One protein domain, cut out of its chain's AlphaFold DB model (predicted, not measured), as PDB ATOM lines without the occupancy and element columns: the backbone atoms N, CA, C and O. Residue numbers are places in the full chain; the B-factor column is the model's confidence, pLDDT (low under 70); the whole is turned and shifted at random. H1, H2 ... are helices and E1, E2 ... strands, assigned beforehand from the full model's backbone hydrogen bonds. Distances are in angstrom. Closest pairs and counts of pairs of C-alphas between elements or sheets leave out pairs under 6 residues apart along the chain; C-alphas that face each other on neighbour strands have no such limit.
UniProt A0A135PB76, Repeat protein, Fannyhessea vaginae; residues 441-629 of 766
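This is residues 441 to 629 of the 766 residues of the protein "Repeat protein" of Fannyhessea vaginae (UniProt A0A135PB76). Look for a chain wound in stacked turns, a solenoid with three walls: E2, E9, E11 and the first parts of E5 and E7 make one wall, E3, E10, E12 and the last parts of E5 and E7 a second, and the sheet E1 E4 E6 E8 the third. H1 and the hairpin E13 and E14 lie at the end beyond E11 and E12, and the long link of residues 469 to 483 loops out near the other end. You will find 189 residues with one named helix and fourteen named strands, along the chain E1 to E11, H1, then E12 to E14; under half of the residues are in named elements, and the class is mostly strand. The neighbours in the two large sheets are parallel, those in the hairpin antiparallel. The whole is compact by its radius of gyration of the C-alphas, 16.5 A, yet elongated, spanning 58 by 34 by 29 A.

Begin with the branched sheet of eight strands. Find C-alpha 484 at (92.099, 24.155, -65.584); from there E5 runs over residues 484 to 495, 19.9 A, and bends by 114 degrees at residue 487. E7, residues 505 to 516, is 19.7 A long and bends by 112 degrees at residue 508. The same sheet holds E2, residues 448 to 452, E3, 456 to 459, E9, 531 to 535, E10, 539 to 542, E11, 554 to 556, and E12, 571 to 573. The second sheet begins at C-alpha 441, (107.136, 16.880, -69.256), with E1, residues 441 to 445; then come E4, 463 to 468, 12.5 A, E6, 498 to 503, 12.7 A, and E8, 519 to 523. Look later for H1, residues 560 to 563, E13, 591 to 593, and E14, 599 to 601, which ends at C-alpha 601, (89.452, 42.932, -88.940).

Start at E5 and E7, parallel neighbours at 7 degrees, with N 488 and O 508 2.9 A apart. On the other side of E5 from E7 lie E2, with N 452 and O 487 at 2.9 A, and E3, with N 457 and O 492 at 2.8 A. On the other side of E7 from E5 lie E9, with N 506 and O 531 at 2.8 A, and E10, with N 514 and O 539 at 2.8 A. E11 is the parallel neighbour of E9, with N 555 and O 533 within hydrogen-bond range at 2.8 A, and E12 is the parallel neighbour of E10, with N 540 and O 571 within hydrogen-bond range at 2.8 A. This sheet is twisted. It forms a sandwich, two sheets face to face, with E1 E4 E6 E8, their best planes 19 degrees apart; the closest C-alphas of E4 and E5, Asp 463 and Gly 495, are 3.9 A apart. In that second sheet look for N 445 and O 466 at 2.8 A, N 465 and O 499 at 2.9 A, and N 502 and O 522 at 2.8 A. H1, too short for an O i to N i+4 pair, is on neither large sheet; its closest C-alpha to E13 is Ala 561, 5.4 A from His 592. In the hairpin E13 and E14, N 592 and O 600 are 2.9 A apart.

The two C-alphas farthest apart, those of Trp 477 and Asp 596, are 58.5 A apart. The printed part has no cut. The long links are E4 to E5, E10 to E11 and E12 to E13. Residues 602 to 629 hold no named element, but residues 603 to 604 pair with 625 to 626, antiparallel. Mean pLDDT of the printed part is 94.0; residues 525 to 528 are under 70.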
ATOM      1  N   ILE A 441     108.007  15.695 -69.340       98.56
ATOM      2  CA  ILE A 441     107.136  16.880 -69.256       98.56
ATOM      3  C   ILE A 441     107.627  17.882 -68.200       98.56
ATOM      4  O   ILE A 441     107.936  17.490 -67.077       98.56
ATOM      5  N   GLY A 442     107.673  19.177 -68.519       98.69
ATOM      6  CA  GLY A 442     108.069  20.216 -67.556       98.69
ATOM      7  C   GLY A 442     107.061  20.364 -66.410       98.69
ATOM      8  O   GLY A 442     107.373  20.080 -65.251       98.69
ATOM      9  N   LEU A 443     105.835  20.755 -66.761       98.88
ATOM     10  CA  LEU A 443     104.677  20.869 -65.871       98.88
ATOM     11  C   LEU A 443     103.505  20.051 -66.430       98.88
ATOM     12  O   LEU A 443     103.162  20.166 -67.604       98.88
ATOM     13  N   TRP A 444     102.878  19.233 -65.589       98.69
ATOM     14  CA  TRP A 444     101.656  18.502 -65.915       98.69
ATOM     15  C   TRP A 444     100.565  18.850 -64.907       98.69
ATOM     16  O   TRP A 444     100.788  18.741 -63.700       98.69
ATOM     17  N   ASN A 445      99.395  19.239 -65.407       98.44
ATOM     18  CA  ASN A 445      98.243  19.636 -64.611       98.44
ATOM     19  C   ASN A 445      96.981  18.853 -64.997       98.44
ATOM     20  O   ASN A 445      96.601  18.829 -66.166       98.44
ATOM     21  N   ALA A 446      96.289  18.309 -63.998       96.19
ATOM     22  CA  ALA A 446      94.891  17.886 -64.076       96.19
ATOM     23  C   ALA A 446      94.062  18.333 -62.853       96.19
ATOM     24  O   ALA A 446      93.033  17.729 -62.540       96.19
ATOM     25  N   GLY A 447      94.516  19.388 -62.173       96.56
ATOM     26  CA  GLY A 447      93.754  20.151 -61.191       96.56
ATOM     27  C   GLY A 447      93.607  21.608 -61.640       96.56
ATOM     28  O   GLY A 447      93.604  21.896 -62.838       96.56
ATOM     29  N   THR A 448      93.521  22.534 -60.689       98.25
ATOM     30  CA  THR A 448      93.392  23.973 -60.965       98.25
ATOM     31  C   THR A 448      94.698  24.707 -60.673       98.25
ATOM     32  O   THR A 448      95.233  24.603 -59.570       98.25
ATOM     33  N   ILE A 449      95.178  25.503 -61.630       98.88
ATOM     34  CA  ILE A 449      96.227  26.510 -61.420       98.88
ATOM     35  C   ILE A 449      95.601  27.879 -61.695       98.88
ATOM     36  O   ILE A 449      95.202  28.146 -62.825       98.88
ATOM     37  N   GLN A 450      95.500  28.762 -60.700       98.88
ATOM     38  CA  GLN A 450      94.877  30.070 -60.941       98.88
ATOM     39  C   GLN A 450      95.778  30.940 -61.825       98.88
ATOM     40  O   GLN A 450      95.302  31.531 -62.794       98.88
ATOM     41  N   LYS A 451      97.087  30.980 -61.549       98.88
ATOM     42  CA  LYS A 451      98.009  31.817 -62.317       98.88
ATOM     43  C   LYS A 451      99.383  31.196 -62.544       98.88
ATOM     44  O   LYS A 451     100.006  30.659 -61.629       98.88
ATOM     45  N   ILE A 452      99.903  31.361 -63.757       98.94
ATOM     46  CA  ILE A 452     101.331  31.219 -64.062       98.94
ATOM     47  C   ILE A 452     101.848  32.584 -64.528       98.94
ATOM     48  O   ILE A 452     101.276  33.190 -65.432       98.94
ATOM     49  N   SER A 453     102.907  33.096 -63.905       98.62
ATOM     50  CA  SER A 453     103.520  34.399 -64.220       98.62
ATOM     51  C   SER A 453     105.033  34.342 -64.430       98.62
ATOM     52  O   SER A 453     105.632  35.313 -64.888       98.62
ATOM     53  N   GLY A 454     105.665  33.195 -64.174       98.25
ATOM     54  CA  GLY A 454     107.100  33.000 -64.362       98.25
ATOM     55  C   GLY A 454     107.501  31.529 -64.420       98.25
ATOM     56  O   GLY A 454     106.654  30.642 -64.496       98.25
ATOM     57  N   GLY A 455     108.809  31.286 -64.377       98.75
ATOM     58  CA  GLY A 455     109.405  29.953 -64.419       98.75
ATOM     59  C   GLY A 455     109.711  29.400 -65.818       98.75
ATOM     60  O   GLY A 455     109.235  29.893 -66.841       98.75
ATOM     61  N   ILE A 456     110.541  28.356 -65.845       98.88
ATOM     62  CA  ILE A 456     110.975  27.626 -67.041       98.88
ATOM     63  C   ILE A 456     110.557  26.161 -66.895       98.88
ATOM     64  O   ILE A 456     110.974  25.480 -65.959       98.88
ATOM     65  N   PHE A 457     109.766  25.666 -67.844       98.88
ATOM     66  CA  PHE A 457     109.146  24.342 -67.834       98.88
ATOM     67  C   PHE A 457     109.622  23.561 -69.062       98.88
ATOM     68  O   PHE A 457     109.261  23.883 -70.192       98.88
ATOM     69  N   THR A 458     110.472  22.556 -68.849       98.88
ATOM     70  CA  THR A 458     111.149  21.804 -69.916       98.88
ATOM     71  C   THR A 458     110.757  20.329 -69.895       98.88
ATOM     72  O   THR A 458     111.019  19.629 -68.917       98.88
ATOM     73  N   GLY A 459     110.179  19.844 -70.995       98.56
ATOM     74  CA  GLY A 459     109.983  18.418 -71.263       98.56
ATOM     75  C   GLY A 459     111.010  17.912 -72.269       98.56
ATOM     76  O   GLY A 459     110.867  18.173 -73.467       98.56
ATOM     77  N   LYS A 460     112.041  17.188 -71.802       98.12
ATOM     78  CA  LYS A 460     113.178  16.778 -72.656       98.12
ATOM     79  C   LYS A 460     112.756  15.926 -73.859       98.12
ATOM     80  O   LYS A 460     113.360  16.056 -74.912       98.12
ATOM     81  N   GLU A 461     111.743  15.070 -73.709       97.50
ATOM     82  CA  GLU A 461     111.291  14.095 -74.717       97.50
ATOM     83  C   GLU A 461     109.843  14.293 -75.198       97.50
ATOM     84  O   GLU A 461     109.449  13.732 -76.228       97.50
ATOM     85  N   VAL A 462     109.034  15.076 -74.474       97.69
ATOM     86  CA  VAL A 462     107.617  15.297 -74.798       97.69
ATOM     87  C   VAL A 462     107.289  16.798 -74.819       97.69
ATOM     88  O   VAL A 462     107.542  17.418 -75.851       97.69
ATOM     89  N   ASP A 463     106.746  17.391 -73.750       98.69
ATOM     90  CA  ASP A 463     106.132  18.735 -73.799       98.69
ATOM     91  C   ASP A 463     106.545  19.659 -72.641       98.69
ATOM     92  O   ASP A 463     106.781  19.197 -71.527       98.69
ATOM     93  N   GLY A 464     106.581  20.974 -72.872       98.69
ATOM     94  CA  GLY A 464     106.856  21.951 -71.806       98.69
ATOM     95  C   GLY A 464     105.764  21.959 -70.731       98.69
ATOM     96  O   GLY A 464     106.050  21.810 -69.542       98.69
ATOM     97  N   LEU A 465     104.508  22.056 -71.173       98.81
ATOM     98  CA  LEU A 465     103.294  22.010 -70.360       98.81
ATOM     99  C   LEU A 465     102.274  21.029 -70.955       98.81
ATOM    100  O   LEU A 465     102.007  21.050 -72.155       98.81
ATOM    101  N   GLN A 466     101.648  20.218 -70.104       98.56
ATOM    102  CA  GLN A 466     100.390  19.535 -70.406       98.56
ATOM    103  C   GLN A 466      99.304  19.943 -69.401       98.56
ATOM    104  O   GLN A 466      99.475  19.751 -68.200       98.56
ATOM    105  N   ASN A 467      98.179  20.461 -69.890       97.88
ATOM    106  CA  ASN A 467      96.967  20.717 -69.112       97.88
ATOM    107  C   ASN A 467      95.872  19.750 -69.574       97.88
ATOM    108  O   ASN A 467      95.482  19.803 -70.738       97.88
ATOM    109  N   ILE A 468      95.414  18.839 -68.713       94.38
ATOM    110  CA  ILE A 468      94.632  17.659 -69.104       94.38
ATOM    111  C   ILE A 468      93.345  17.539 -68.273       94.38
ATOM    112  O   ILE A 468      93.391  17.354 -67.058       94.38
ATOM    113  N   ASP A 469      92.187  17.544 -68.931       92.12
ATOM    114  CA  ASP A 469      90.952  16.981 -68.375       92.12
ATOM    115  C   ASP A 469      90.823  15.520 -68.844       92.12
ATOM    116  O   ASP A 469      91.082  15.207 -70.007       92.12
ATOM    117  N   MET A 470      90.458  14.605 -67.946       88.69
ATOM    118  CA  MET A 470      90.142  13.210 -68.284       88.69
ATOM    119  C   MET A 470      88.742  12.791 -67.812       88.69
ATOM    120  O   MET A 470      88.366  11.623 -67.946       88.69
ATOM    121  N   SER A 471      87.950  13.721 -67.281       85.88
ATOM    122  CA  SER A 471      86.661  13.445 -66.650       85.88
ATOM    123  C   SER A 471      85.614  12.896 -67.630       85.88
ATOM    124  O   SER A 471      84.828  12.025 -67.260       85.88
ATOM    125  N   GLU A 472      85.666  13.293 -68.907       83.50
ATOM    126  CA  GLU A 472      84.763  12.804 -69.965       83.50
ATOM    127  C   GLU A 472      85.261  11.556 -70.731       83.50
ATOM    128  O   GLU A 472      84.643  11.144 -71.722       83.50
ATOM    129  N   THR A 473      86.350  10.919 -70.276       81.56
ATOM    130  CA  THR A 473      86.905   9.685 -70.885       81.56
ATOM    131  C   THR A 473      86.093   8.418 -70.584       81.56
ATOM    132  O   THR A 473      86.420   7.338 -71.078       81.56
ATOM    133  N   GLY A 474      85.066   8.511 -69.732       80.25
ATOM    134  CA  GLY A 474      84.272   7.367 -69.273       80.25
ATOM    135  C   GLY A 474      85.009   6.423 -68.312       80.25
ATOM    136  O   GLY A 474      84.458   5.398 -67.918       80.25
ATOM    137  N   LYS A 475      86.249   6.738 -67.911       81.56
ATOM    138  CA  LYS A 475      86.982   5.989 -66.883       81.56
ATOM    139  C   LYS A 475      86.607   6.530 -65.502       81.56
ATOM    140  O   LYS A 475      86.868   7.690 -65.203       81.56
ATOM    141  N   SER A 476      86.035   5.690 -64.640       82.06
ATOM    142  CA  SER A 476      85.570   6.086 -63.298       82.06
ATOM    143  C   SER A 476      86.662   6.747 -62.445       82.06
ATOM    144  O   SER A 476      86.410   7.776 -61.822       82.06
ATOM    145  N   TRP A 477      87.890   6.220 -62.483       80.06
ATOM    146  CA  TRP A 477      89.049   6.790 -61.781       80.06
ATOM    147  C   TRP A 477      89.472   8.175 -62.300       80.06
ATOM    148  O   TRP A 477      90.097   8.935 -61.567       80.06
ATOM    149  N   ALA A 478      89.126   8.514 -63.544       82.31
ATOM    150  CA  ALA A 478      89.539   9.744 -64.216       82.31
ATOM    151  C   ALA A 478      88.575  10.926 -63.987       82.31
ATOM    152  O   ALA A 478      88.876  12.058 -64.355       82.31
ATOM    153  N   THR A 479      87.424  10.692 -63.350       85.31
ATOM    154  CA  THR A 479      86.324  11.666 -63.172       85.31
ATOM    155  C   THR A 479      86.706  12.973 -62.466       85.31
ATOM    156  O   THR A 479      86.063  13.997 -62.700       85.31
ATOM    157  N   ASN A 480      87.760  12.967 -61.643       88.00
ATOM    158  CA  ASN A 480      88.247  14.139 -60.901       88.00
ATOM    159  C   ASN A 480      89.479  14.822 -61.537       88.00
ATOM    160  O   ASN A 480      89.991  15.789 -60.977       88.00
ATOM    161  N   PHE A 481      89.961  14.335 -62.684       90.69
ATOM    162  CA  PHE A 481      91.061  14.937 -63.442       90.69
ATOM    163  C   PHE A 481      90.485  16.016 -64.365       90.69
ATOM    164  O   PHE A 481      89.843  15.693 -65.364       90.69
ATOM    165  N   LYS A 482      90.671  17.286 -63.999       92.19
ATOM    166  CA  LYS A 482      90.008  18.456 -64.594       92.19
ATOM    167  C   LYS A 482      90.996  19.614 -64.733       92.19
ATOM    168  O   LYS A 482      90.904  20.601 -64.011       92.19
ATOM    169  N   GLY A 483      91.973  19.456 -65.626       96.19
ATOM    170  CA  GLY A 483      93.009  20.454 -65.882       96.19
ATOM    171  C   GLY A 483      92.426  21.804 -66.285       96.19
ATOM    172  O   GLY A 483      91.905  21.960 -67.391       96.19
ATOM    173  N   HIS A 484      92.532  22.778 -65.390       97.69
ATOM    174  CA  HIS A 484      92.099  24.155 -65.584       97.69
ATOM    175  C   HIS A 484      93.242  25.111 -65.233       97.69
ATOM    176  O   HIS A 484      93.862  24.971 -64.176       97.69
ATOM    177  N   ILE A 485      93.529  26.065 -66.121       98.81
ATOM    178  CA  ILE A 485      94.455  27.172 -65.858       98.81
ATOM    179  C   ILE A 485      93.737  28.490 -66.156       98.81
ATOM    180  O   ILE A 485      93.388  28.742 -67.310       98.81
ATOM    181  N   THR A 486      93.524  29.332 -65.146       98.81
ATOM    182  CA  THR A 486      92.767  30.580 -65.337       98.81
ATOM    183  C   THR A 486      93.588  31.592 -66.152       98.81
ATOM    184  O   THR A 486      93.135  32.036 -67.207       98.81
ATOM    185  N   GLU A 487      94.831  31.903 -65.753       98.62
ATOM    186  CA  GLU A 487      95.693  32.808 -66.531       98.62
ATOM    187  C   GLU A 487      97.164  32.363 -66.654       98.62
ATOM    188  O   GLU A 487      97.822  32.014 -65.672       98.62
ATOM    189  N   ILE A 488      97.719  32.458 -67.869       98.88
ATOM    190  CA  ILE A 488      99.167  32.418 -68.126       98.88
ATOM    191  C   ILE A 488      99.637  33.819 -68.546       98.88
ATOM    192  O   ILE A 488      99.447  34.246 -69.680       98.88
ATOM    193  N   THR A 489     100.264  34.522 -67.605       98.75
ATOM    194  CA  THR A 489     100.822  35.888 -67.719       98.75
ATOM    195  C   THR A 489     102.329  35.917 -67.997       98.75
ATOM    196  O   THR A 489     102.934  36.989 -68.016       98.75
ATOM    197  N   GLY A 490     102.971  34.759 -68.170       98.31
ATOM    198  CA  GLY A 490     104.421  34.652 -68.324       98.31
ATOM    199  C   GLY A 490     104.941  33.218 -68.203       98.31
ATOM    200  O   GLY A 490     104.176  32.257 -68.220       98.31
ATOM    201  N   GLY A 491     106.262  33.092 -68.076       98.56
ATOM    202  CA  GLY A 491     106.970  31.808 -68.069       98.56
ATOM    203  C   GLY A 491     107.425  31.344 -69.459       98.56
ATOM    204  O   GLY A 491     107.173  31.990 -70.477       98.56
ATOM    205  N   THR A 492     108.174  30.242 -69.503       98.75
ATOM    206  CA  THR A 492     108.737  29.664 -70.736       98.75
ATOM    207  C   THR A 492     108.556  28.150 -70.757       98.75
ATOM    208  O   THR A 492     109.078  27.449 -69.896       98.75
ATOM    209  N   PHE A 493     107.844  27.638 -71.757       98.88
ATOM    210  CA  PHE A 493     107.419  26.247 -71.884       98.88
ATOM    211  C   PHE A 493     108.089  25.621 -73.114       98.88
ATOM    212  O   PHE A 493     107.699  25.904 -74.248       98.88
ATOM    213  N   LYS A 494     109.115  24.789 -72.898       98.75
ATOM    214  CA  LYS A 494     109.925  24.170 -73.961       98.75
ATOM    215  C   LYS A 494     109.686  22.663 -74.012       98.75
ATOM    216  O   LYS A 494     109.878  21.970 -73.011       98.75
ATOM    217  N   GLY A 495     109.314  22.131 -75.173       98.50
ATOM    218  CA  GLY A 495     109.113  20.693 -75.354       98.50
ATOM    219  C   GLY A 495     109.588  20.175 -76.705       98.50
ATOM    220  O   GLY A 495     109.324  20.773 -77.748       98.50
ATOM    221  N   LYS A 496     110.234  19.002 -76.702       98.25
ATOM    222  CA  LYS A 496     110.705  18.317 -77.923       98.25
ATOM    223  C   LYS A 496     109.591  18.090 -78.954       98.25
ATOM    224  O   LYS A 496     109.871  17.984 -80.144       98.25
ATOM    225  N   LYS A 497     108.331  18.015 -78.507       98.12
ATOM    226  CA  LYS A 497     107.136  17.884 -79.349       98.12
ATOM    227  C   LYS A 497     106.294  19.159 -79.322       98.12
ATOM    228  O   LYS A 497     106.124  19.758 -80.381       98.12
ATOM    229  N   ARG A 498     105.772  19.598 -78.167       98.50
ATOM    230  CA  ARG A 498     104.989  20.848 -78.051       98.50
ATOM    231  C   ARG A 498     105.406  21.714 -76.862       98.50
ATOM    232  O   ARG A 498     105.781  21.189 -75.818       98.50
ATOM    233  N   GLY A 499     105.266  23.033 -76.998       98.69
ATOM    234  CA  GLY A 499     105.403  23.953 -75.863       98.69
ATOM    235  C   GLY A 499     104.287  23.721 -74.843       98.69
ATOM    236  O   GLY A 499     104.554  23.467 -73.671       98.69
ATOM    237  N   LEU A 500     103.042  23.701 -75.326       98.75
ATOM    238  CA  LEU A 500     101.820  23.426 -74.569       98.75
ATOM    239  C   LEU A 500     100.952  22.370 -75.277       98.75
ATOM    240  O   LEU A 500     100.652  22.494 -76.467       98.75
ATOM    241  N   VAL A 501     100.468  21.378 -74.528       98.25
ATOM    242  CA  VAL A 501      99.275  20.586 -74.872       98.25
ATOM    243  C   VAL A 501      98.138  20.970 -73.933       98.25
ATOM    244  O   VAL A 501      98.285  20.876 -72.717       98.25
ATOM    245  N   ASN A 502      96.997  21.361 -74.491       97.81
ATOM    246  CA  ASN A 502      95.789  21.672 -73.744       97.81
ATOM    247  C   ASN A 502      94.652  20.707 -74.108       97.81
ATOM    248  O   ASN A 502      93.938  20.888 -75.092       97.81
ATOM    249  N   ALA A 503      94.476  19.687 -73.284       95.31
ATOM    250  CA  ALA A 503      93.345  18.770 -73.307       95.31
ATOM    251  C   ALA A 503      92.333  19.078 -72.175       95.31
ATOM    252  O   ALA A 503      91.425  18.287 -71.934       95.31
ATOM    253  N   GLY A 504      92.496  20.206 -71.477       95.62
ATOM    254  CA  GLY A 504      91.575  20.762 -70.482       95.62
ATOM    255  C   GLY A 504      91.175  22.199 -70.838       95.62
ATOM    256  O   GLY A 504      91.093  22.541 -72.015       95.62
ATOM    257  N   VAL A 505      90.929  23.050 -69.842       96.38
ATOM    258  CA  VAL A 505      90.512  24.452 -70.038       96.38
ATOM    259  C   VAL A 505      91.656  25.416 -69.714       96.38
ATOM    260  O   VAL A 505      92.327  25.260 -68.695       96.38
ATOM    261  N   ILE A 506      91.866  26.421 -70.567       98.50
ATOM    262  CA  ILE A 506      92.727  27.583 -70.316       98.50
ATOM    263  C   ILE A 506      91.951  28.845 -70.713       98.50
ATOM    264  O   ILE A 506      91.580  28.995 -71.882       98.50
ATOM    265  N   ASP A 507      91.703  29.755 -69.771       98.62
ATOM    266  CA  ASP A 507      90.819  30.900 -70.037       98.62
ATOM    267  C   ASP A 507      91.553  32.049 -70.740       98.62
ATOM    268  O   ASP A 507      91.021  32.649 -71.680       98.62
ATOM    269  N   THR A 508      92.784  32.365 -70.327       98.75
ATOM    270  CA  THR A 508      93.605  33.407 -70.967       98.75
ATOM    271  C   THR A 508      95.100  33.086 -70.952       98.75
ATOM    272  O   THR A 508      95.678  32.756 -69.918       98.75
ATOM    273  N   ILE A 509      95.754  33.273 -72.100       98.88
ATOM    274  CA  ILE A 509      97.205  33.478 -72.199       98.88
ATOM    275  C   ILE A 509      97.440  34.960 -72.503       98.88
ATOM    276  O   ILE A 509      97.083  35.443 -73.577       98.88
ATOM    277  N   SER A 510      98.012  35.696 -71.558       98.25
ATOM    278  CA  SER A 510      98.312  37.129 -71.663       98.25
ATOM    279  C   SER A 510      99.809  37.439 -71.743       98.25
ATOM    280  O   SER A 510     100.160  38.569 -72.075       98.25
ATOM    281  N   ASN A 511     100.693  36.457 -71.519       98.38
ATOM    282  CA  ASN A 511     102.070  36.443 -72.027       98.38
ATOM    283  C   ASN A 511     102.680  35.027 -71.917       98.38
ATOM    284  O   ASN A 511     102.059  34.107 -71.389       98.38
ATOM    285  N   GLY A 512     103.928  34.863 -72.356       98.25
ATOM    286  CA  GLY A 512     104.732  33.648 -72.183       98.25
ATOM    287  C   GLY A 512     105.449  33.235 -73.465       98.25
ATOM    288  O   GLY A 512     105.122  33.720 -74.548       98.25
ATOM    289  N   ALA A 513     106.427  32.337 -73.351       98.56
ATOM    290  CA  ALA A 513     107.123  31.742 -74.492       98.56
ATOM    291  C   ALA A 513     106.796  30.245 -74.602       98.56
ATOM    292  O   ALA A 513     107.018  29.496 -73.653       98.56
ATOM    293  N   PHE A 514     106.282  29.803 -75.747       98.81
ATOM    294  CA  PHE A 514     105.828  28.432 -75.997       98.81
ATOM    295  C   PHE A 514     106.592  27.850 -77.188       98.81
ATOM    296  O   PHE A 514     106.349  28.232 -78.331       98.81
ATOM    297  N   GLU A 515     107.516  26.927 -76.929       98.50
ATOM    298  CA  GLU A 515     108.441  26.379 -77.925       98.50
ATOM    299  C   GLU A 515     108.218  24.876 -78.112       98.50
ATOM    300  O   GLU A 515     108.366  24.092 -77.169       98.50
ATOM    301  N   GLY A 516     107.877  24.466 -79.337       98.12
ATOM    302  CA  GLY A 516     107.610  23.070 -79.675       98.12
ATOM    303  C   GLY A 516     108.228  22.619 -80.994       98.12
ATOM    304  O   GLY A 516     108.074  23.275 -82.022       98.12
ATOM    305  N   GLY A 517     108.844  21.434 -80.993       97.75
ATOM    306  CA  GLY A 517     109.391  20.815 -82.209       97.75
ATOM    307  C   GLY A 517     108.350  20.500 -83.299       97.75
ATOM    308  O   GLY A 517     108.703  20.377 -84.468       97.75
ATOM    309  N   ASN A 518     107.064  20.405 -82.942       96.75
ATOM    310  CA  ASN A 518     105.945  20.229 -83.873       96.75
ATOM    311  C   ASN A 518     105.010  21.451 -83.877       96.75
ATOM    312  O   ASN A 518     104.722  21.986 -84.941       96.75
ATOM    313  N   SER A 519     104.523  21.875 -82.705       98.31
ATOM    314  CA  SER A 519     103.574  22.990 -82.541       98.31
ATOM    315  C   SER A 519     103.843  23.721 -81.225       98.31
ATOM    316  O   SER A 519     104.116  23.068 -80.218       98.31
ATOM    317  N   ALA A 520     103.703  25.047 -81.195       98.69
ATOM    318  CA  ALA A 520     103.791  25.828 -79.961       98.69
ATOM    319  C   ALA A 520     102.665  25.436 -78.990       98.69
ATOM    320  O   ALA A 520     102.917  25.160 -77.817       98.69
ATOM    321  N   VAL A 521     101.436  25.341 -79.513       98.75
ATOM    322  CA  VAL A 521     100.225  24.964 -78.770       98.75
ATOM    323  C   VAL A 521      99.447  23.891 -79.533       98.75
ATOM    324  O   VAL A 521      99.154  24.044 -80.720       98.75
ATOM    325  N   LEU A 522      99.065  22.819 -78.841       97.88
ATOM    326  CA  LEU A 522      98.116  21.811 -79.316       97.88
ATOM    327  C   LEU A 522      96.931  21.726 -78.355       97.88
ATOM    328  O   LEU A 522      97.059  21.149 -77.279       97.88
ATOM    329  N   CYS A 523      95.770  22.235 -78.754       96.81
ATOM    330  CA  CYS A 523      94.511  21.872 -78.118       96.81
ATOM    331  C   CYS A 523      94.044  20.502 -78.644       96.81
ATOM    332  O   CYS A 523      94.166  20.232 -79.841       96.81
ATOM    333  N   ASP A 524      93.529  19.628 -77.776       85.75
ATOM    334  CA  ASP A 524      93.159  18.251 -78.143       85.75
ATOM    335  C   ASP A 524      91.634  18.014 -78.134       85.75
ATOM    336  O   ASP A 524      90.922  18.437 -77.220       85.75
ATOM    337  N   LYS A 525      91.133  17.295 -79.152       69.81
ATOM    338  CA  LYS A 525      89.743  16.804 -79.232       69.81
ATOM    339  C   LYS A 525      89.542  15.479 -78.495       69.81
ATOM    340  O   LYS A 525      88.408  15.183 -78.128       69.81
ATOM    341  N   GLY A 526      90.598  14.693 -78.256       69.50
ATOM    342  CA  GLY A 526      90.509  13.352 -77.663       69.50
ATOM    343  C   GLY A 526      89.860  13.315 -76.274       69.50
ATOM    344  O   GLY A 526      89.166  12.357 -75.939       69.50
ATOM    345  N   THR A 527      90.016  14.386 -75.491       65.69
ATOM    346  CA  THR A 527      89.405  14.563 -74.160       65.69
ATOM    347  C   THR A 527      88.101  15.367 -74.178       65.69
ATOM    348  O   THR A 527      87.505  15.575 -73.126       65.69
ATOM    349  N   LYS A 528      87.661  15.846 -75.353       68.75
ATOM    350  CA  LYS A 528      86.510  16.748 -75.582       68.75
ATOM    351  C   LYS A 528      86.587  18.135 -74.921       68.75
ATOM    352  O   LYS A 528      85.693  18.945 -75.157       68.75
ATOM    353  N   LYS A 529      87.618  18.433 -74.120       80.00
ATOM    354  CA  LYS A 529      87.684  19.655 -73.296       80.00
ATOM    355  C   LYS A 529      88.691  20.714 -73.720       80.00
ATOM    356  O   LYS A 529      88.522  21.829 -73.241       80.00
ATOM    357  N   GLY A 530      89.660  20.407 -74.590       88.00
ATOM    358  CA  GLY A 530      90.805  21.266 -74.952       88.00
ATOM    359  C   GLY A 530      90.457  22.691 -75.404       88.00
ATOM    360  O   GLY A 530      90.474  22.988 -76.591       88.00
ATOM    361  N   THR A 531      90.160  23.590 -74.474       94.81
ATOM    362  CA  THR A 531      89.589  24.917 -74.736       94.81
ATOM    363  C   THR A 531      90.611  25.974 -74.369       94.81
ATOM    364  O   THR A 531      91.077  25.997 -73.232       94.81
ATOM    365  N   LEU A 532      90.967  26.832 -75.323       97.56
ATOM    366  CA  LEU A 532      91.817  28.001 -75.105       97.56
ATOM    367  C   LEU A 532      91.025  29.244 -75.515       97.56
ATOM    368  O   LEU A 532      90.906  29.535 -76.704       97.56
ATOM    369  N   SER A 533      90.436  29.928 -74.536       98.06
ATOM    370  CA  SER A 533      89.404  30.939 -74.801       98.06
ATOM    371  C   SER A 533      89.977  32.263 -75.319       98.06
ATOM    372  O   SER A 533      89.399  32.853 -76.233       98.06
ATOM    373  N   THR A 534      91.120  32.713 -74.785       98.75
ATOM    374  CA  THR A 534      91.755  33.991 -75.164       98.75
ATOM    375  C   THR A 534      93.279  33.884 -75.263       98.75
ATOM    376  O   THR A 534      93.925  33.328 -74.374       98.75
ATOM    377  N   ILE A 535      93.868  34.504 -76.289       98.75
ATOM    378  CA  ILE A 535      95.288  34.890 -76.323       98.75
ATOM    379  C   ILE A 535      95.344  36.414 -76.461       98.75
ATOM    380  O   ILE A 535      94.767  36.949 -77.402       98.75
ATOM    381  N   LYS A 536      96.031  37.117 -75.553       98.00
ATOM    382  CA  LYS A 536      96.251  38.576 -75.628       98.00
ATOM    383  C   LYS A 536      97.657  38.958 -76.099       98.00
ATOM    384  O   LYS A 536      97.822  40.018 -76.689       98.00
ATOM    385  N   ASN A 537      98.655  38.127 -75.804       97.69
ATOM    386  CA  ASN A 537     100.066  38.306 -76.155       97.69
ATOM    387  C   ASN A 537     100.825  36.989 -75.862       97.69
ATOM    388  O   ASN A 537     100.319  36.120 -75.150       97.69
ATOM    389  N   GLY A 538     102.036  36.844 -76.394       97.88
ATOM    390  CA  GLY A 538     102.941  35.718 -76.172       97.88
ATOM    391  C   GLY A 538     103.854  35.472 -77.375       97.88
ATOM    392  O   GLY A 538     103.600  35.964 -78.473       97.88
ATOM    393  N   THR A 539     104.917  34.696 -77.175       98.56
ATOM    394  CA  THR A 539     105.783  34.188 -78.248       98.56
ATOM    395  C   THR A 539     105.513  32.704 -78.448       98.56
ATOM    396  O   THR A 539     105.690  31.903 -77.533       98.56
ATOM    397  N   PHE A 540     105.090  32.327 -79.647       98.81
ATOM    398  CA  PHE A 540     104.664  30.980 -80.000       98.81
ATOM    399  C   PHE A 540     105.540  30.478 -81.149       98.81
ATOM    400  O   PHE A 540     105.498  31.036 -82.243       98.81
ATOM    401  N   TYR A 541     106.350  29.449 -80.902       98.69
ATOM    402  CA  TYR A 541     107.297  28.891 -81.865       98.69
ATOM    403  C   TYR A 541     107.016  27.411 -82.150       98.69
ATOM    404  O   TYR A 541     107.044  26.569 -81.245       98.69
ATOM    405  N   ALA A 542     106.790  27.096 -83.425       98.44
ATOM    406  CA  ALA A 542     106.743  25.742 -83.954       98.44
ATOM    407  C   ALA A 542     107.869  25.515 -84.969       98.44
ATOM    408  O   ALA A 542     107.968  26.223 -85.966       98.44
ATOM    409  N   GLU A 543     108.695  24.494 -84.744       97.50
ATOM    410  CA  GLU A 543     109.854  24.201 -85.601       97.50
ATOM    411  C   GLU A 543     109.457  23.569 -86.955       97.50
ATOM    412  O   GLU A 543     110.130  23.798 -87.957       97.50
ATOM    413  N   LYS A 544     108.383  22.758 -87.003       97.69
ATOM    414  CA  LYS A 544     108.091  21.864 -88.151       97.69
ATOM    415  C   LYS A 544     106.669  21.914 -88.725       97.69
ATOM    416  O   LYS A 544     106.463  21.457 -89.851       97.69
ATOM    417  N   ASP A 545     105.673  22.401 -87.989       97.12
ATOM    418  CA  ASP A 545     104.259  22.301 -88.386       97.12
ATOM    419  C   ASP A 545     103.430  23.509 -87.905       97.12
ATOM    420  O   ASP A 545     103.998  24.504 -87.462       97.12
ATOM    421  N   THR A 546     102.095  23.470 -88.034       97.69
ATOM    422  CA  THR A 546     101.189  24.556 -87.598       97.69
ATOM    423  C   THR A 546     101.492  25.045 -86.177       97.69
ATOM    424  O   THR A 546     101.613  24.229 -85.258       97.69
ATOM    425  N   CYS A 547     101.546  26.370 -85.992       98.44
ATOM    426  CA  CYS A 547     101.935  27.007 -84.730       98.44
ATOM    427  C   CYS A 547     100.978  26.672 -83.574       98.44
ATOM    428  O   CYS A 547     101.406  26.179 -82.527       98.44
ATOM    429  N   ILE A 548      99.684  26.925 -83.773       98.69
ATOM    430  CA  ILE A 548      98.615  26.767 -82.787       98.69
ATOM    431  C   ILE A 548      97.520  25.896 -83.407       98.69
ATOM    432  O   ILE A 548      96.916  26.245 -84.418       98.69
ATOM    433  N   LYS A 549      97.252  24.738 -82.801       97.75
ATOM    434  CA  LYS A 549      96.201  23.814 -83.247       97.75
ATOM    435  C   LYS A 549      94.994  23.932 -82.323       97.75
ATOM    436  O   LYS A 549      95.049  23.491 -81.181       97.75
ATOM    437  N   LEU A 550      93.931  24.550 -82.827       97.19
ATOM    438  CA  LEU A 550      92.673  24.834 -82.148       97.19
ATOM    439  C   LEU A 550      91.615  23.757 -82.396       97.19
ATOM    440  O   LEU A 550      91.619  23.040 -83.402       97.19
ATOM    441  N   VAL A 551      90.685  23.676 -81.446       94.88
ATOM    442  CA  VAL A 551      89.569  22.718 -81.447       94.88
ATOM    443  C   VAL A 551      88.266  23.335 -80.927       94.88
ATOM    444  O   VAL A 551      87.195  22.912 -81.360       94.88
ATOM    445  N   SER A 552      88.373  24.344 -80.054       94.00
ATOM    446  CA  SER A 552      87.343  25.315 -79.672       94.00
ATOM    447  C   SER A 552      87.523  26.623 -80.451       94.00
ATOM    448  O   SER A 552      88.530  26.802 -81.136       94.00
ATOM    449  N   LYS A 553      86.598  27.578 -80.284       96.75
ATOM    450  CA  LYS A 553      86.877  28.980 -80.634       96.75
ATOM    451  C   LYS A 553      87.988  29.562 -79.746       96.75
ATOM    452  O   LYS A 553      88.139  29.130 -78.603       96.75
ATOM    453  N   LEU A 554      88.690  30.554 -80.288       98.44
ATOM    454  CA  LEU A 554      89.701  31.405 -79.658       98.44
ATOM    455  C   LEU A 554      89.343  32.875 -79.922       98.44
ATOM    456  O   LEU A 554      88.992  33.226 -81.048       98.44
ATOM    457  N   THR A 555      89.505  33.743 -78.926       98.50
ATOM    458  CA  THR A 555      89.540  35.203 -79.112       98.50
ATOM    459  C   THR A 555      90.991  35.674 -79.137       98.50
ATOM    460  O   THR A 555      91.751  35.376 -78.214       98.50
ATOM    461  N   LEU A 556      91.386  36.380 -80.195       98.44
ATOM    462  CA  LEU A 556      92.769  36.788 -80.426       98.44
ATOM    463  C   LEU A 556      92.923  38.299 -80.224       98.44
ATOM    464  O   LEU A 556      92.206  39.082 -80.834       98.44
ATOM    465  N   GLU A 557      93.841  38.684 -79.340       97.56
ATOM    466  CA  GLU A 557      94.231  40.057 -78.985       97.56
ATOM    467  C   GLU A 557      93.038  41.045 -78.905       97.56
ATOM    468  O   GLU A 557      93.038  42.072 -79.583       97.56
ATOM    469  N   PRO A 558      91.997  40.761 -78.088       96.06
ATOM    470  CA  PRO A 558      90.743  41.530 -78.081       96.06
ATOM    471  C   PRO A 558      90.927  43.021 -77.761       96.06
ATOM    472  O   PRO A 558      90.188  43.856 -78.274       96.06
ATOM    473  N   ASP A 559      91.933  43.358 -76.950       91.75
ATOM    474  CA  ASP A 559      92.243  44.730 -76.536       91.75
ATOM    475  C   ASP A 559      93.152  45.475 -77.543       91.75
ATOM    476  O   ASP A 559      93.539  46.622 -77.313       91.75
ATOM    477  N   LEU A 560      93.528  44.850 -78.669       92.38
ATOM    478  CA  LEU A 560      94.553  45.381 -79.575       92.38
ATOM    479  C   LEU A 560      94.207  46.766 -80.135       92.38
ATOM    480  O   LEU A 560      95.066  47.642 -80.199       92.38
ATOM    481  N   ALA A 561      92.939  46.999 -80.480       84.19
ATOM    482  CA  ALA A 561      92.497  48.256 -81.080       84.19
ATOM    483  C   ALA A 561      92.631  49.487 -80.164       84.19
ATOM    484  O   ALA A 561      92.619  50.608 -80.671       84.19
ATOM    485  N   THR A 562      92.772  49.299 -78.848       82.81
ATOM    486  CA  THR A 562      93.069  50.379 -77.891       82.81
ATOM    487  C   THR A 562      94.533  50.385 -77.443       82.81
ATOM    488  O   THR A 562      95.036  51.443 -77.072       82.81
ATOM    489  N   ALA A 563      95.230  49.245 -77.502       80.62
ATOM    490  CA  ALA A 563      96.624  49.113 -77.074       80.62
ATOM    491  C   ALA A 563      97.662  49.447 -78.167       80.62
ATOM    492  O   ALA A 563      98.696  50.041 -77.865       80.62
ATOM    493  N   SER A 564      97.425  49.053 -79.424       81.81
ATOM    494  CA  SER A 564      98.345  49.260 -80.553       81.81
ATOM    495  C   SER A 564      97.595  49.145 -81.894       81.81
ATOM    496  O   SER A 564      97.365  48.036 -82.375       81.81
ATOM    497  N   PRO A 565      97.220  50.266 -82.545       78.31
ATOM    498  CA  PRO A 565      96.314  50.246 -83.698       78.31
ATOM    499  C   PRO A 565      96.903  49.639 -84.988       78.31
ATOM    500  O   PRO A 565      96.171  49.426 -85.950       78.31
ATOM    501  N   LEU A 566      98.219  49.390 -85.033       85.00
ATOM    502  CA  LEU A 566      98.933  48.944 -86.238       85.00
ATOM    503  C   LEU A 566      99.531  47.535 -86.126       85.00
ATOM    504  O   LEU A 566      99.669  46.861 -87.144       85.00
ATOM    505  N   MET A 567      99.914  47.096 -84.923       91.50
ATOM    506  CA  MET A 567     100.696  45.870 -84.729       91.50
ATOM    507  C   MET A 567     100.361  45.184 -83.402       91.50
ATOM    508  O   MET A 567     100.523  45.778 -82.335       91.50
ATOM    509  N   GLY A 568      99.985  43.909 -83.486       94.81
ATOM    510  CA  GLY A 568      99.757  42.993 -82.374       94.81
ATOM    511  C   GLY A 568     100.955  42.854 -81.444       94.81
ATOM    512  O   GLY A 568     102.109  43.061 -81.837       94.81
ATOM    513  N   ALA A 569     100.689  42.451 -80.208       94.06
ATOM    514  CA  ALA A 569     101.722  42.109 -79.240       94.06
ATOM    515  C   ALA A 569     102.253  40.683 -79.473       94.06
ATOM    516  O   ALA A 569     103.458  40.452 -79.361       94.06
ATOM    517  N   GLY A 570     101.381  39.750 -79.872       97.12
ATOM    518  CA  GLY A 570     101.738  38.348 -80.074       97.12
ATOM    519  C   GLY A 570     102.706  38.110 -81.236       97.12
ATOM    520  O   GLY A 570     102.701  38.814 -82.251       97.12
ATOM    521  N   ARG A 571     103.565  37.103 -81.082       98.06
ATOM    522  CA  ARG A 571     104.579  36.684 -82.058       98.06
ATOM    523  C   ARG A 571     104.369  35.210 -82.369       98.06
ATOM    524  O   ARG A 571     104.529  34.370 -81.488       98.06
ATOM    525  N   TYR A 572     104.039  34.890 -83.615       98.56
ATOM    526  CA  TYR A 572     103.631  33.548 -84.027       98.56
ATOM    527  C   TYR A 572     104.545  33.024 -85.145       98.56
ATOM    528  O   TYR A 572     104.564  33.572 -86.248       98.56
ATOM    529  N   TYR A 573     105.300  31.957 -84.885       98.62
ATOM    530  CA  TYR A 573     106.163  31.307 -85.870       98.62
ATOM    531  C   TYR A 573     105.730  29.869 -86.159       98.62
ATOM    532  O   TYR A 573     105.569  29.034 -85.271       98.62
ATOM    533  N   ALA A 574     105.632  29.593 -87.454       97.69
ATOM    534  CA  ALA A 574     105.689  28.273 -88.058       97.69
ATOM    535  C   ALA A 574     106.431  28.421 -89.403       97.69
ATOM    536  O   ALA A 574     106.410  29.532 -89.958       97.69
ATOM    537  N   PRO A 575     107.045  27.354 -89.949       96.06
ATOM    538  CA  PRO A 575     107.844  27.427 -91.173       96.06
ATOM    539  C   PRO A 575     107.098  27.989 -92.389       96.06
ATOM    540  O   PRO A 575     105.864  28.003 -92.445       96.06
ATOM    541  N   GLN A 576     107.846  28.401 -93.414       93.38
ATOM    542  CA  GLN A 576     107.267  28.789 -94.702       93.38
ATOM    543  C   GLN A 576     106.407  27.640 -95.268       93.38
ATOM    544  O   GLN A 576     106.789  26.473 -95.217       93.38
ATOM    545  N   GLY A 577     105.203  27.961 -95.750       92.81
ATOM    546  CA  GLY A 577     104.203  26.963 -96.158       92.81
ATOM    547  C   GLY A 577     103.388  26.338 -95.011       92.81
ATOM    548  O   GLY A 577     102.489  25.545 -95.279       92.81
ATOM    549  N   LYS A 578     103.637  26.701 -93.742       96.44
ATOM    550  CA  LYS A 578     102.800  26.325 -92.588       96.44
ATOM    551  C   LYS A 578     101.970  27.513 -92.089       96.44
ATOM    552  O   LYS A 578     102.443  28.651 -91.997       96.44
ATOM    553  N   ALA A 579     100.714  27.234 -91.751       95.94
ATOM    554  CA  ALA A 579      99.787  28.203 -91.173       95.94
ATOM    555  C   ALA A 579     100.082  28.468 -89.684       95.94
ATOM    556  O   ALA A 579     100.713  27.646 -89.011       95.94
ATOM    557  N   ILE A 580      99.606  29.604 -89.163       98.25
ATOM    558  CA  ILE A 580      99.633  29.864 -87.717       98.25
ATOM    559  C   ILE A 580      98.541  29.053 -87.025       98.25
ATOM    560  O   ILE A 580      98.861  28.292 -86.112       98.25
ATOM    561  N   PHE A 581      97.299  29.134 -87.505       98.38
ATOM    562  CA  PHE A 581      96.187  28.327 -87.012       98.38
ATOM    563  C   PHE A 581      95.874  27.164 -87.965       98.38
ATOM    564  O   PHE A 581      96.215  27.184 -89.145       98.38
ATOM    565  N   ASN A 582      95.260  26.100 -87.449       97.06
ATOM    566  CA  ASN A 582      94.805  24.952 -88.247       97.06
ATOM    567  C   ASN A 582      93.430  25.169 -88.898       97.06
ATOM    568  O   ASN A 582      93.129  24.522 -89.897       97.06
ATOM    569  N   ASP A 583      92.598  26.031 -88.313       96.50
ATOM    570  CA  ASP A 583      91.304  26.445 -88.851       96.50
ATOM    571  C   ASP A 583      91.023  27.891 -88.424       96.50
ATOM    572  O   ASP A 583      90.670  28.162 -87.275       96.50
ATOM    573  N   GLU A 584      91.179  28.825 -89.361       96.31
ATOM    574  CA  GLU A 584      90.941  30.257 -89.139       96.31
ATOM    575  C   GLU A 584      89.484  30.556 -88.733       96.31
ATOM    576  O   GLU A 584      89.220  31.563 -88.085       96.31
ATOM    577  N   LYS A 585      88.524  29.659 -89.020       97.06
ATOM    578  CA  LYS A 585      87.110  29.815 -88.616       97.06
ATOM    579  C   LYS A 585      86.895  29.680 -87.106       97.06
ATOM    580  O   LYS A 585      85.819  30.010 -86.604       97.06
ATOM    581  N   LEU A 586      87.895  29.171 -86.384       96.88
ATOM    582  CA  LEU A 586      87.908  29.122 -84.924       96.88
ATOM    583  C   LEU A 586      88.478  30.404 -84.298       96.88
ATOM    584  O   LEU A 586      88.312  30.602 -83.096       96.88
ATOM    585  N   VAL A 587      89.116  31.280 -85.080       98.44
ATOM    586  CA  VAL A 587      89.801  32.478 -84.582       98.44
ATOM    587  C   VAL A 587      88.893  33.698 -84.709       98.44
ATOM    588  O   VAL A 587      88.462  34.077 -85.794       98.44
ATOM    589  N   THR A 588      88.621  34.349 -83.581       98.25
ATOM    590  CA  THR A 588      87.925  35.637 -83.539       98.25
ATOM    591  C   THR A 588      88.982  36.733 -83.514       98.25
ATOM    592  O   THR A 588      89.577  37.004 -82.470       98.25
ATOM    593  N   TYR A 589      89.244  37.310 -84.686       97.31
ATOM    594  CA  TYR A 589      90.165  38.430 -84.873       97.31
ATOM    595  C   TYR A 589      89.568  39.737 -84.308       97.31
ATOM    596  O   TYR A 589      88.347  39.921 -84.360       97.31
ATOM    597  N   PRO A 590      90.397  40.666 -83.798       95.88
ATOM    598  CA  PRO A 590      89.936  41.968 -83.332       95.88
ATOM    599  C   PRO A 590      89.612  42.883 -84.525       95.88
ATOM    600  O   PRO A 590      90.010  42.605 -85.660       95.88
ATOM    601  N   GLN A 591      88.919  43.999 -84.280       92.88
ATOM    602  CA  GLN A 591      88.592  44.999 -85.308       92.88
ATOM    603  C   GLN A 591      89.245  46.353 -85.024       92.88
ATOM    604  O   GLN A 591      89.150  46.864 -83.910       92.88
ATOM    605  N   HIS A 592      89.836  46.975 -86.046       88.06
ATOM    606  CA  HIS A 592      90.226  48.386 -86.022       88.06
ATOM    607  C   HIS A 592      89.170  49.257 -86.714       88.06
ATOM    608  O   HIS A 592      88.313  48.774 -87.458       88.06
ATOM    609  N   THR A 593      89.216  50.561 -86.438       86.50
ATOM    610  CA  THR A 593      88.608  51.561 -87.323       86.50
ATOM    611  C   THR A 593      89.596  51.835 -88.451       86.50
ATOM    612  O   THR A 593      90.763  52.107 -88.173       86.50
ATOM    613  N   LYS A 594      89.131  51.748 -89.693       82.38
ATOM    614  CA  LYS A 594      89.874  52.136 -90.893       82.38
ATOM    615  C   LYS A 594      90.076  53.651 -90.994       82.38
ATOM    616  O   LYS A 594      89.405  54.427 -90.310       82.38
ATOM    617  N   ILE A 595      90.924  54.080 -91.929       81.62
ATOM    618  CA  ILE A 595      91.026  55.492 -92.339       81.62
ATOM    619  C   ILE A 595      89.696  56.071 -92.871       81.62
ATOM    620  O   ILE A 595      89.379  57.228 -92.600       81.62
ATOM    621  N   ASP A 596      88.881  55.255 -93.544       82.25
ATOM    622  CA  ASP A 596      87.550  55.604 -94.074       82.25
ATOM    623  C   ASP A 596      86.423  55.589 -93.009       82.25
ATOM    624  O   ASP A 596      85.246  55.720 -93.337       82.25
ATOM    625  N   GLN A 597      86.782  55.441 -91.726       83.06
ATOM    626  CA  GLN A 597      85.896  55.266 -90.563       83.06
ATOM    627  C   GLN A 597      85.104  53.944 -90.497       83.06
ATOM    628  O   GLN A 597      84.429  53.697 -89.493       83.06
ATOM    629  N   THR A 598      85.204  53.055 -91.488       87.06
ATOM    630  CA  THR A 598      84.573  51.728 -91.429       87.06
ATOM    631  C   THR A 598      85.310  50.782 -90.465       87.06
ATOM    632  O   THR A 598      86.329  51.127 -89.856       87.06
ATOM    633  N   LYS A 599      84.770  49.574 -90.259       89.50
ATOM    634  CA  LYS A 599      85.370  48.544 -89.400       89.50
ATOM    635  C   LYS A 599      85.974  47.423 -90.233       89.50
ATOM    636  O   LYS A 599      85.271  46.776 -91.003       89.50
ATOM    637  N   ALA A 600      87.255  47.150 -89.999       90.12
ATOM    638  CA  ALA A 600      87.986  46.043 -90.603       90.12
ATOM    639  C   ALA A 600      88.603  45.152 -89.519       90.12
ATOM    640  O   ALA A 600      88.972  45.620 -88.439       90.12
ATOM    641  N   PHE A 601      88.718  43.856 -89.802       93.69
ATOM    642  CA  PHE A 601      89.452  42.932 -88.940       93.69
ATOM    643  C   PHE A 601      90.962  43.129 -89.104       93.69
ATOM    644  O   PHE A 601      91.442  43.426 -90.197       93.69
ATOM    645  N   TYR A 602      91.724  42.933 -88.027       95.12
ATOM    646  CA  TYR A 602      93.172  42.750 -88.147       95.12
ATOM    647  C   TYR A 602      93.469  41.473 -88.937       95.12
ATOM    648  O   TYR A 602      92.746  40.483 -88.823       95.12
ATOM    649  N   THR A 603      94.555  41.481 -89.705       93.75
ATOM    650  CA  THR A 603      95.015  40.313 -90.473       93.75
ATOM    651  C   THR A 603      96.317  39.781 -89.887       93.75
ATOM    652  O   THR A 603      97.070  40.534 -89.279       93.75
ATOM    653  N   MET A 604      96.605  38.488 -90.040       96.62
ATOM    654  CA  MET A 604      97.937  37.966 -89.723       96.62
ATOM    655  C   MET A 604      98.922  38.413 -90.812       96.62
ATOM    656  O   MET A 604      98.609  38.314 -91.999       96.62
ATOM    657  N   SER A 605     100.100  38.899 -90.420       95.69
ATOM    658  CA  SER A 605     101.169  39.271 -91.350       95.69
ATOM    659  C   SER A 605     101.697  38.055 -92.120       95.69
ATOM    660  O   SER A 605     101.577  36.908 -91.669       95.69
ATOM    661  N   ASP A 606     102.319  38.291 -93.274       92.06
ATOM    662  CA  ASP A 606     103.021  37.241 -94.014       92.06
ATOM    663  C   ASP A 606     104.489  37.074 -93.560       92.06
ATOM    664  O   ASP A 606     104.914  37.604 -92.530       92.06
ATOM    665  N   PHE A 607     105.249  36.240 -94.276       90.56
ATOM    666  CA  PHE A 607     106.639  35.907 -93.946       90.56
ATOM    667  C   PHE A 607     107.638  37.014 -94.336       90.56
ATOM    668  O   PHE A 607     108.704  37.101 -93.737       90.56
ATOM    669  N   THR A 608     107.310  37.862 -95.315       91.06
ATOM    670  CA  THR A 608     108.129  39.015 -95.733       91.06
ATOM    671  C   THR A 608     107.994  40.190 -94.763       91.06
ATOM    672  O   THR A 608     108.954  40.917 -94.535       91.06
ATOM    673  N   GLU A 609     106.825  40.319 -94.133       92.69
ATOM    674  CA  GLU A 609     106.544  41.286 -93.066       92.69
ATOM    675  C   GLU A 609     107.028  40.820 -91.680       92.69
ATOM    676  O   GLU A 609     107.059  41.610 -90.738       92.69
ATOM    677  N   GLY A 610     107.341  39.528 -91.523       93.81
ATOM    678  CA  GLY A 610     107.581  38.895 -90.225       93.81
ATOM    679  C   GLY A 610     108.851  39.376 -89.515       93.81
ATOM    680  O   GLY A 610     109.914  39.530 -90.113       93.81
ATOM    681  N   LEU A 611     108.758  39.561 -88.198       94.94
ATOM    682  CA  LEU A 611     109.850  40.068 -87.366       94.94
ATOM    683  C   LEU A 611     110.889  38.972 -87.103       94.94
ATOM    684  O   LEU A 611     110.561  37.926 -86.546       94.94
ATOM    685  N   THR A 612     112.143  39.226 -87.480       94.38
ATOM    686  CA  THR A 612     113.258  38.262 -87.416       94.38
ATOM    687  C   THR A 612     114.173  38.425 -86.201       94.38
ATOM    688  O   THR A 612     115.070  37.613 -86.001       94.38
ATOM    689  N   ASN A 613     113.957  39.452 -85.378       91.19
ATOM    690  CA  ASN A 613     114.758  39.812 -84.204       91.19
ATOM    691  C   ASN A 613     114.098  39.366 -82.883       91.19
ATOM    692  O   ASN A 613     113.974  40.149 -81.937       91.19
ATOM    693  N   ILE A 614     113.612  38.122 -82.837       93.50
ATOM    694  CA  ILE A 614     112.912  37.560 -81.676       93.50
ATOM    695  C   ILE A 614     113.896  36.764 -80.799       93.50
ATOM    696  O   ILE A 614     114.528  35.834 -81.304       93.50
ATOM    697  N   PRO A 615     114.023  37.072 -79.488       89.06
ATOM    698  CA  PRO A 615     115.049  36.480 -78.630       89.06
ATOM    699  C   PRO A 615     115.093  34.947 -78.649       89.06
ATOM    700  O   PRO A 615     114.088  34.285 -78.390       89.06
ATOM    701  N   ASN A 616     116.297  34.399 -78.847       88.31
ATOM    702  CA  ASN A 616     116.611  32.969 -79.020       88.31
ATOM    703  C   ASN A 616     116.159  32.339 -80.354       88.31
ATOM    704  O   ASN A 616     116.388  31.148 -80.548       88.31
ATOM    705  N   HIS A 617     115.557  33.107 -81.267       91.62
ATOM    706  CA  HIS A 617     115.013  32.618 -82.543       91.62
ATOM    707  C   HIS A 617     115.411  33.513 -83.733       91.62
ATOM    708  O   HIS A 617     114.676  33.605 -84.720       91.62
ATOM    709  N   ASP A 618     116.568  34.177 -83.640       85.94
ATOM    710  CA  ASP A 618     117.060  35.143 -84.630       85.94
ATOM    711  C   ASP A 618     117.047  34.582 -86.065       85.94
ATOM    712  O   ASP A 618     117.451  33.447 -86.325       85.94
ATOM    713  N   GLY A 619     116.562  35.388 -87.011       86.56
ATOM    714  CA  GLY A 619     116.377  35.009 -88.416       86.56
ATOM    715  C   GLY A 619     115.060  34.281 -88.725       86.56
ATOM    716  O   GLY A 619     114.681  34.201 -89.892       86.56
ATOM    717  N   SER A 620     114.318  33.806 -87.720       93.06
ATOM    718  CA  SER A 620     112.976  33.233 -87.917       93.06
ATOM    719  C   SER A 620     111.940  34.353 -88.043       93.06
ATOM    720  O   SER A 620     111.788  35.138 -87.116       93.06
ATOM    721  N   ALA A 621     111.205  34.442 -89.154       95.69
ATOM    722  CA  ALA A 621     110.216  35.505 -89.369       95.69
ATOM    723  C   ALA A 621     108.907  35.244 -88.589       95.69
ATOM    724  O   ALA A 621     108.018  34.524 -89.056       95.69
ATOM    725  N   PHE A 622     108.775  35.814 -87.386       98.12
ATOM    726  CA  PHE A 622     107.551  35.718 -86.582       98.12
ATOM    727  C   PHE A 622     106.463  36.641 -87.131       98.12
ATOM    728  O   PHE A 622     106.650  37.851 -87.266       98.12
ATOM    729  N   ARG A 623     105.291  36.062 -87.378       97.81
ATOM    730  CA  ARG A 623     104.089  36.772 -87.813       97.81
ATOM    731  C   ARG A 623     103.381  37.426 -86.628       97.81
ATOM    732  O   ARG A 623     103.531  36.987 -85.485       97.81
ATOM    733  N   PHE A 624     102.613  38.472 -86.902       97.50
ATOM    734  CA  PHE A 624     101.860  39.254 -85.918       97.50
ATOM    735  C   PHE A 624     100.551  39.771 -86.532       97.50
ATOM    736  O   PHE A 624     100.384  39.750 -87.749       97.50
ATOM    737  N   LEU A 625      99.615  40.256 -85.712       97.06
ATOM    738  CA  LEU A 625      98.414  40.919 -86.229       97.06
ATOM    739  C   LEU A 625      98.742  42.315 -86.767       97.06
ATOM    740  O   LEU A 625      99.195  43.159 -86.002       97.06
ATOM    741  N   LYS A 626      98.474  42.592 -88.044       92.88
ATOM    742  CA  LYS A 626      98.620  43.924 -88.645       92.88
ATOM    743  C   LYS A 626      97.267  44.617 -88.822       92.88
ATOM    744  O   LYS A 626      96.281  43.998 -89.241       92.88
ATOM    745  N   GLY A 627      97.234  45.898 -88.464       88.19
ATOM    746  CA  GLY A 627      96.154  46.832 -88.775       88.19
ATOM    747  C   GLY A 627      96.477  47.646 -90.031       88.19
ATOM    748  O   GLY A 627      97.592  47.597 -90.549       88.19
ATOM    749  N   GLU A 628      95.506  48.404 -90.528       84.06
ATOM    750  CA  GLU A 628      95.712  49.331 -91.643       84.06
ATOM    751  C   GLU A 628      96.620  50.504 -91.226       84.06
ATOM    752  O   GLU A 628      96.250  51.307 -90.368       84.06
ATOM    753  N   LYS A 629      97.808  50.631 -91.841       81.62
ATOM    754  CA  LYS A 629      98.630  51.845 -91.725       81.62
ATOM    755  C   LYS A 629      98.257  52.830 -92.846       81.62
ATOM    756  O   LYS A 629      98.611  52.571 -93.997       81.62
TER     757      LYS A 629